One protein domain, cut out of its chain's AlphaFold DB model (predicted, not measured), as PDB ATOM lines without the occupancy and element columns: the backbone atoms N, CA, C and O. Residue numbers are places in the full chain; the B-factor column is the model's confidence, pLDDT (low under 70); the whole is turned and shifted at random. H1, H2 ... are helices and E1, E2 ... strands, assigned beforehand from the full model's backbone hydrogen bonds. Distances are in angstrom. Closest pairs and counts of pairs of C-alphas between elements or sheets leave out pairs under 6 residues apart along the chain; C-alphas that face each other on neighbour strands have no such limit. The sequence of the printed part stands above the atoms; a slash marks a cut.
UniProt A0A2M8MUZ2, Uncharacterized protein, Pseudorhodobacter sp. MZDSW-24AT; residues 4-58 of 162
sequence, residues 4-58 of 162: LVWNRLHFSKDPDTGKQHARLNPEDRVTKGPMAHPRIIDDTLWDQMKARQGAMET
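Overview. This is residues 4 to 58 of the 162 residues of an uncharacterized protein of Pseudorhodobacter sp. MZDSW-24AT (UniProt A0A2M8MUZ2). A long, thin two-stranded ribbon, broken partway, has a lone helix, H1, set off from one end and turned across the ribbon's length. E1 runs on into E2, E3 folds back beside E2, and E4 comes beside E1; the helix packs on none of these strands. The printed part has 55 residues, with four named strands and one named helix in the order E1, E2, E3, E4, H1; E1 with E4 and E2 with E3 form two antiparallel two-stranded sheets. The class is mixed, helices and strands; the whole is extended, with a radius of gyration of the C-alphas of 18.7 A and spans of 52 by 31 by 17 A.

Arrangement. E1, residues 4 to 6, runs on into E2, residues 9 to 13, at 20 degrees across a tight link. E2 and E3, residues 20 to 24, form an antiparallel hairpin at 149 degrees; C-alphas 11 and 22 face each other at 4.7 A, and N 10 and O 23 are within hydrogen-bond range at 2.9 A. E4, residues 31 to 34, is antiparallel to E1 at 170 degrees; C-alphas 5 and 32 face each other at 4.7 A, with N 6 and O 31 at 2.9 A. H1, residues 43 to 56, is apart from E1, E2 and E3. Every O i to N i+4 pair in H1 is within hydrogen-bond range.

Along the chain. E1 begins at C-alpha 4, (-38.557, 43.527, -25.496). E2 and E3 are each 13.3 A long and E4 is 10.4 A. H1 measures 19.8 A and ends at C-alpha 56, (-56.670, 28.458, -40.521).

Size, cuts and confidence. The C-alphas farthest apart, of Asp 16 and Thr 44, are 52.7 A apart. Residues 14 to 19 stand free, and so do residues 37 to 58, of which 43 to 56 belong to H1. The printed part has no cut and no long link. Its mean pLDDT is 80.7; residues 35 to 38 and 56 to 58 are under 70.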
ATOM      1  N   LEU A   4     -39.540  44.207 -26.328       78.25
ATOM      2  CA  LEU A   4     -38.557  43.527 -25.496       78.25
ATOM      3  C   LEU A   4     -39.090  43.526 -24.063       78.25
ATOM      4  O   LEU A   4     -39.369  44.590 -23.516       78.25
ATOM      5  N   VAL A   5     -39.248  42.340 -23.477       83.75
ATOM      6  CA  VAL A   5     -39.527  42.164 -22.047       83.75
ATOM      7  C   VAL A   5     -38.379  41.356 -21.468       83.75
ATOM      8  O   VAL A   5     -38.260  40.159 -21.731       83.75
ATOM      9  N   TRP A   6     -37.518  42.021 -20.709       85.19
ATOM     10  CA  TRP A   6     -36.319  41.432 -20.125       85.19
ATOM     11  C   TRP A   6     -36.464  41.282 -18.607       85.19
ATOM     12  O   TRP A   6     -37.176  42.052 -17.966       85.19
ATOM     13  N   ASN A   7     -35.782  40.287 -18.029       88.56
ATOM     14  CA  ASN A   7     -35.712  40.063 -16.580       88.56
ATOM     15  C   ASN A   7     -37.068  39.790 -15.881       88.56
ATOM     16  O   ASN A   7     -37.292  40.208 -14.748       88.56
ATOM     17  N   ARG A   8     -37.986  39.063 -16.539       88.50
ATOM     18  CA  ARG A   8     -39.325  38.749 -15.993       88.50
ATOM     19  C   ARG A   8     -39.311  37.761 -14.817       88.50
ATOM     20  O   ARG A   8     -40.202  37.802 -13.973       88.50
ATOM     21  N   LEU A   9     -38.350  36.843 -14.781       91.56
ATOM     22  CA  LEU A   9     -38.282  35.756 -13.802       91.56
ATOM     23  C   LEU A   9     -36.886  35.704 -13.186       91.56
ATOM     24  O   LEU A   9     -35.900  35.904 -13.893       91.56
ATOM     25  N   HIS A  10     -36.808  35.348 -11.907       88.12
ATOM     26  CA  HIS A  10     -35.576  34.878 -11.282       88.12
ATOM     27  C   HIS A  10     -35.767  33.456 -10.747       88.12
ATOM     28  O   HIS A  10     -36.875  33.039 -10.397       88.12
ATOM     29  N   PHE A  11     -34.674  32.700 -10.695       86.81
ATOM     30  CA  PHE A  11     -34.664  31.339 -10.168       86.81
ATOM     31  C   PHE A  11     -33.989  31.336  -8.804       86.81
ATOM     32  O   PHE A  11     -32.842  31.761  -8.681       86.81
ATOM     33  N   SER A  12     -34.695  30.836  -7.794       84.25
ATOM     34  CA  SER A  12     -34.158  30.634  -6.447       84.25
ATOM     35  C   SER A  12     -34.140  29.141  -6.122       84.25
ATOM     36  O   SER A  12     -35.051  28.407  -6.515       84.25
ATOM     37  N   LYS A  13     -33.080  28.680  -5.452       84.19
ATOM     38  CA  LYS A  13     -33.003  27.322  -4.903       84.19
ATOM     39  C   LYS A  13     -33.608  27.325  -3.507       84.19
ATOM     40  O   LYS A  13     -33.214  28.129  -2.671       84.19
ATOM     41  N   ASP A  14     -34.542  26.418  -3.284       79.56
ATOM     42  CA  ASP A  14     -35.087  26.132  -1.968       79.56
ATOM     43  C   ASP A  14     -34.011  25.419  -1.122       79.56
ATOM     44  O   ASP A  14     -33.443  24.425  -1.595       79.56
ATOM     45  N   PRO A  15     -33.659  25.949   0.063       81.19
ATOM     46  CA  PRO A  15     -32.552  25.434   0.865       81.19
ATOM     47  C   PRO A  15     -32.850  24.063   1.485       81.19
ATOM     48  O   PRO A  15     -31.929  23.264   1.626       81.19
ATOM     49  N   ASP A  16     -34.116  23.767   1.785       78.81
ATOM     50  CA  ASP A  16     -34.516  22.544   2.486       78.81
ATOM     51  C   ASP A  16     -34.781  21.390   1.510       78.81
ATOM     52  O   ASP A  16     -34.455  20.234   1.771       78.81
ATOM     53  N   THR A  17     -35.349  21.695   0.342       77.31
ATOM     54  CA  THR A  17     -35.704  20.685  -0.669       77.31
ATOM     55  C   THR A  17     -34.695  20.582  -1.811       77.31
ATOM     56  O   THR A  17     -34.784  19.664  -2.632       77.31
ATOM     57  N   GLY A  18     -33.764  21.536  -1.925       78.50
ATOM     58  CA  GLY A  18     -32.800  21.635  -3.026       78.50
ATOM     59  C   GLY A  18     -33.434  21.911  -4.397       78.50
ATOM     60  O   GLY A  18     -32.735  21.924  -5.419       78.50
ATOM     61  N   LYS A  19     -34.756  22.121  -4.454       73.75
ATOM     62  CA  LYS A  19     -35.512  22.319  -5.694       73.75
ATOM     63  C   LYS A  19     -35.394  23.766  -6.165       73.75
ATOM     64  O   LYS A  19     -35.404  24.704  -5.376       73.75
ATOM     65  N   GLN A  20     -35.288  23.969  -7.477       83.94
ATOM     66  CA  GLN A  20     -35.333  25.310  -8.066       83.94
ATOM     67  C   GLN A  20     -36.773  25.735  -8.347       83.94
ATOM     68  O   GLN A  20     -37.508  25.026  -9.037       83.94
ATOM     69  N   HIS A  21     -37.135  26.928  -7.878       82.19
ATOM     70  CA  HIS A  21     -38.432  27.552  -8.117       82.19
ATOM     71  C   HIS A  21     -38.262  28.843  -8.923       82.19
ATOM     72  O   HIS A  21     -37.404  29.676  -8.623       82.19
ATOM     73  N   ALA A  22     -39.090  29.007  -9.956       87.69
ATOM     74  CA  ALA A  22     -39.172  30.243 -10.726       87.69
ATOM     75  C   ALA A  22     -40.107  31.222 -10.007       87.69
ATOM     76  O   ALA A  22     -41.264  30.890  -9.752       87.69
ATOM     77  N   ARG A  23     -39.616  32.423  -9.694       87.25
ATOM     78  CA  ARG A  23     -40.408  33.507  -9.104       87.25
ATOM     79  C   ARG A  23     -40.457  34.693 -10.061       87.25
ATOM     80  O   ARG A  23     -39.477  34.994 -10.744       87.25
ATOM     81  N   LEU A  24     -41.615  35.346 -10.126       88.69
ATOM     82  CA  LEU A  24     -41.790  36.555 -10.924       88.69
ATOM     83  C   LEU A  24     -40.999  37.701 -10.289       88.69
ATOM     84  O   LEU A  24     -41.050  37.889  -9.075       88.69
ATOM     85  N   ASN A  25     -40.263  38.444 -11.113       87.75
ATOM     86  CA  ASN A  25     -39.666  39.692 -10.667       87.75
ATOM     87  C   ASN A  25     -40.741  40.780 -10.569       87.75
ATOM     88  O   ASN A  25     -41.659  40.799 -11.395       87.75
ATOM     89  N   PRO A  26     -40.626  41.682  -9.585       86.69
ATOM     90  CA  PRO A  26     -41.497  42.844  -9.512       86.69
ATOM     91  C   PRO A  26     -41.300  43.740 -10.749       86.69
ATOM     92  O   PRO A  26     -40.245  43.710 -11.391       86.69
ATOM     93  N   GLU A  27     -42.354  44.468 -11.135       84.50
ATOM     94  CA  GLU A  27     -42.440  45.211 -12.408       84.50
ATOM     95  C   GLU A  27     -41.308  46.236 -12.593       84.50
ATOM     96  O   GLU A  27     -40.857  46.447 -13.715       84.50
ATOM     97  N   ASP A  28     -40.809  46.813 -11.501       83.44
ATOM     98  CA  ASP A  28     -39.683  47.752 -11.441       83.44
ATOM     99  C   ASP A  28     -38.354  47.134 -11.909       83.44
ATOM    100  O   ASP A  28     -37.500  47.821 -12.467       83.44
ATOM    101  N   ARG A  29     -38.185  45.818 -11.739       81.88
ATOM    102  CA  ARG A  29     -37.008  45.074 -12.214       81.88
ATOM    103  C   ARG A  29     -37.182  44.536 -13.636       81.88
ATOM    104  O   ARG A  29     -36.222  43.994 -14.190       81.88
ATOM    105  N   VAL A  30     -38.375  44.657 -14.224       86.00
ATOM    106  CA  VAL A  30     -38.696  44.174 -15.574       86.00
ATOM    107  C   VAL A  30     -38.528  45.306 -16.582       86.00
ATOM    108  O   VAL A  30     -39.341  46.223 -16.664       86.00
ATOM    109  N   THR A  31     -37.502  45.221 -17.425       83.12
ATOM    110  CA  THR A  31     -37.286  46.210 -18.489       83.12
ATOM    111  C   THR A  31     -38.208  45.913 -19.673       83.12
ATOM    112  O   THR A  31     -38.120  44.841 -20.281       83.12
ATOM    113  N   LYS A  32     -39.095  46.861 -20.005       84.75
ATOM    114  CA  LYS A  32     -40.014  46.803 -21.154       84.75
ATOM    115  C   LYS A  32     -39.654  47.922 -22.140       84.75
ATOM    116  O   LYS A  32     -39.597  49.078 -21.738       84.75
ATOM    117  N   GLY A  33     -39.433  47.613 -23.419       79.62
ATOM    118  CA  GLY A  33     -39.087  48.632 -24.422       79.62
ATOM    119  C   GLY A  33     -39.498  48.264 -25.854       79.62
ATOM    120  O   GLY A  33     -39.548  47.074 -26.183       79.62
ATOM    121  N   PRO A  34     -39.822  49.249 -26.715       73.31
ATOM    122  CA  PRO A  34     -40.045  48.997 -28.135       73.31
ATOM    123  C   PRO A  34     -38.718  48.621 -28.806       73.31
ATOM    124  O   PRO A  34     -37.715  49.308 -28.632       73.31
ATOM    125  N   MET A  35     -38.698  47.531 -29.576       69.06
ATOM    126  CA  MET A  35     -37.486  47.062 -30.250       69.06
ATOM    127  C   MET A  35     -37.682  47.142 -31.766       69.06
ATOM    128  O   MET A  35     -38.327  46.286 -32.365       69.06
ATOM    129  N   ALA A  36     -37.152  48.202 -32.383       65.81
ATOM    130  CA  ALA A  36     -37.339  48.472 -33.811       65.81
ATOM    131  C   ALA A  36     -36.369  47.699 -34.726       65.81
ATOM    132  O   ALA A  36     -36.724  47.412 -35.861       65.81
ATOM    133  N   HIS A  37     -35.177  47.344 -34.243       66.00
ATOM    134  CA  HIS A  37     -34.124  46.713 -35.048       66.00
ATOM    135  C   HIS A  37     -34.387  45.243 -35.478       66.00
ATOM    136  O   HIS A  37     -33.986  44.884 -36.582       66.00
ATOM    137  N   PRO A  38     -35.061  44.360 -34.710       66.44
ATOM    138  CA  PRO A  38     -35.310  42.977 -35.140       66.44
ATOM    139  C   PRO A  38     -36.513  42.830 -36.095       66.44
ATOM    140  O   PRO A  38     -37.089  41.745 -36.193       66.44
ATOM    141  N   ARG A  39     -36.939  43.900 -36.785       70.00
ATOM    142  CA  ARG A  39     -38.017  43.838 -37.785       70.00
ATOM    143  C   ARG A  39     -37.519  43.117 -39.039       70.00
ATOM    144  O   ARG A  39     -36.909  43.720 -39.910       70.00
ATOM    145  N   ILE A  40     -37.764  41.811 -39.099       78.75
ATOM    146  CA  ILE A  40     -37.431  40.965 -40.258       78.75
ATOM    147  C   ILE A  40     -38.524  41.054 -41.338       78.75
ATOM    148  O   ILE A  40     -38.252  40.837 -42.513       78.75
ATOM    149  N   ILE A  41     -39.762  41.362 -40.942       82.19
ATOM    150  CA  ILE A  41     -40.946  41.369 -41.807       82.19
ATOM    151  C   ILE A  41     -41.718  42.672 -41.585       82.19
ATOM    152  O   ILE A  41     -41.780  43.151 -40.451       82.19
ATOM    153  N   ASP A  42     -42.288  43.219 -42.660       84.88
ATOM    154  CA  ASP A  42     -43.152  44.400 -42.619       84.88
ATOM    155  C   ASP A  42     -44.446  44.159 -41.824       84.88
ATOM    156  O   ASP A  42     -44.993  43.053 -41.788       84.88
ATOM    157  N   ASP A  43     -44.947  45.228 -41.217       82.50
ATOM    158  CA  ASP A  43     -46.100  45.218 -40.328       82.50
ATOM    159  C   ASP A  43     -47.387  44.776 -41.050       82.50
ATOM    160  O   ASP A  43     -48.151  43.957 -40.531       82.50
ATOM    161  N   THR A  44     -47.569  45.209 -42.299       86.31
ATOM    162  CA  THR A  44     -48.723  44.826 -43.121       86.31
ATOM    163  C   THR A  44     -48.680  43.348 -43.505       86.31
ATOM    164  O   THR A  44     -49.704  42.662 -43.460       86.31
ATOM    165  N   LEU A  45     -47.491  42.819 -43.816       88.44
ATOM    166  CA  LEU A  45     -47.309  41.405 -44.147       88.44
ATOM    167  C   LEU A  45     -47.515  40.516 -42.913       88.44
ATOM    168  O   LEU A  45     -48.120  39.444 -43.007       88.44
ATOM    169  N   TRP A  46     -47.046  40.971 -41.750       86.38
ATOM    170  CA  TRP A  46     -47.279  40.308 -40.470       86.38
ATOM    171  C   TRP A  46     -48.774  40.192 -40.159       86.38
ATOM    172  O   TRP A  46     -49.249  39.099 -39.839       86.38
ATOM    173  N   ASP A  47     -49.527  41.283 -40.296       87.44
ATOM    174  CA  ASP A  47     -50.960  41.293 -40.003       87.44
ATOM    175  C   ASP A  47     -51.747  40.407 -40.981       87.44
ATOM    176  O   ASP A  47     -52.596  39.620 -40.553       87.44
ATOM    177  N   GLN A  48     -51.401  40.426 -42.274       88.75
ATOM    178  CA  GLN A  48     -51.978  39.518 -43.275       88.75
ATOM    179  C   GLN A  48     -51.705  38.041 -42.945       88.75
ATOM    180  O   GLN A  48     -52.609  37.202 -43.005       88.75
ATOM    181  N   MET A  49     -50.472  37.701 -42.551       87.75
ATOM    182  CA  MET A  49     -50.118  36.345 -42.122       87.75
ATOM    183  C   MET A  49     -50.890  35.941 -40.860       87.75
ATOM    184  O   MET A  49     -51.404  34.823 -40.793       87.75
ATOM    185  N   LYS A  50     -50.997  36.828 -39.864       84.50
ATOM    186  CA  LYS A  50     -51.743  36.570 -38.625       84.50
ATOM    187  C   LYS A  50     -53.232  36.370 -38.886       84.50
ATOM    188  O   LYS A  50     -53.801  35.446 -38.307       84.50
ATOM    189  N   ALA A  51     -53.829  37.154 -39.781       85.81
ATOM    190  CA  ALA A  51     -55.207  36.974 -40.221       85.81
ATOM    191  C   ALA A  51     -55.401  35.610 -40.901       85.81
ATOM    192  O   ALA A  51     -56.320  34.869 -40.553       85.81
ATOM    193  N   ARG A  52     -54.482  35.214 -41.794       82.44
ATOM    194  CA  ARG A  52     -54.500  33.881 -42.418       82.44
ATOM    195  C   ARG A  52     -54.315  32.759 -41.396       82.44
ATOM    196  O   ARG A  52     -54.980  31.735 -41.497       82.44
ATOM    197  N   GLN A  53     -53.430  32.933 -40.415       78.94
ATOM    198  CA  GLN A  53     -53.212  31.952 -39.353       78.94
ATOM    199  C   GLN A  53     -54.474  31.773 -38.502       78.94
ATOM    200  O   GLN A  53     -54.858  30.635 -38.258       78.94
ATOM    201  N   GLY A  54     -55.130  32.868 -38.106       75.75
ATOM    202  CA  GLY A  54     -56.395  32.821 -37.364       75.75
ATOM    203  C   GLY A  54     -57.537  32.212 -38.180       75.75
ATOM    204  O   GLY A  54     -58.317  31.437 -37.651       75.75
ATOM    205  N   ALA A  55     -57.597  32.469 -39.489       72.75
ATOM    206  CA  ALA A  55     -58.576  31.830 -40.372       72.75
ATOM    207  C   ALA A  55     -58.309  30.325 -40.600       72.75
ATOM    208  O   ALA A  55     -59.236  29.581 -40.916       72.75
ATOM    209  N   MET A  56     -57.053  29.877 -40.461       64.44
ATOM    210  CA  MET A  56     -56.670  28.458 -40.521       64.44
ATOM    211  C   MET A  56     -56.814  27.727 -39.179       64.44
ATOM    212  O   MET A  56     -56.823  26.490 -39.175       64.44
ATOM    213  N   GLU A  57     -56.956  28.443 -38.057       60.47
ATOM    214  CA  GLU A  57     -57.494  27.858 -36.827       60.47
ATOM    215  C   GLU A  57     -58.933  27.437 -37.128       60.47
ATOM    216  O   GLU A  57     -59.855  28.225 -37.305       60.47
ATOM    217  N   THR A  58     -59.058  26.148 -37.396       54.88
ATOM    218  CA  THR A  58     -60.184  25.572 -38.121       54.88
ATOM    219  C   THR A  58     -61.398  25.604 -37.211       54.88
ATOM    220  O   THR A  58     -61.316  25.117 -36.086       54.88
TER     221      THR A  58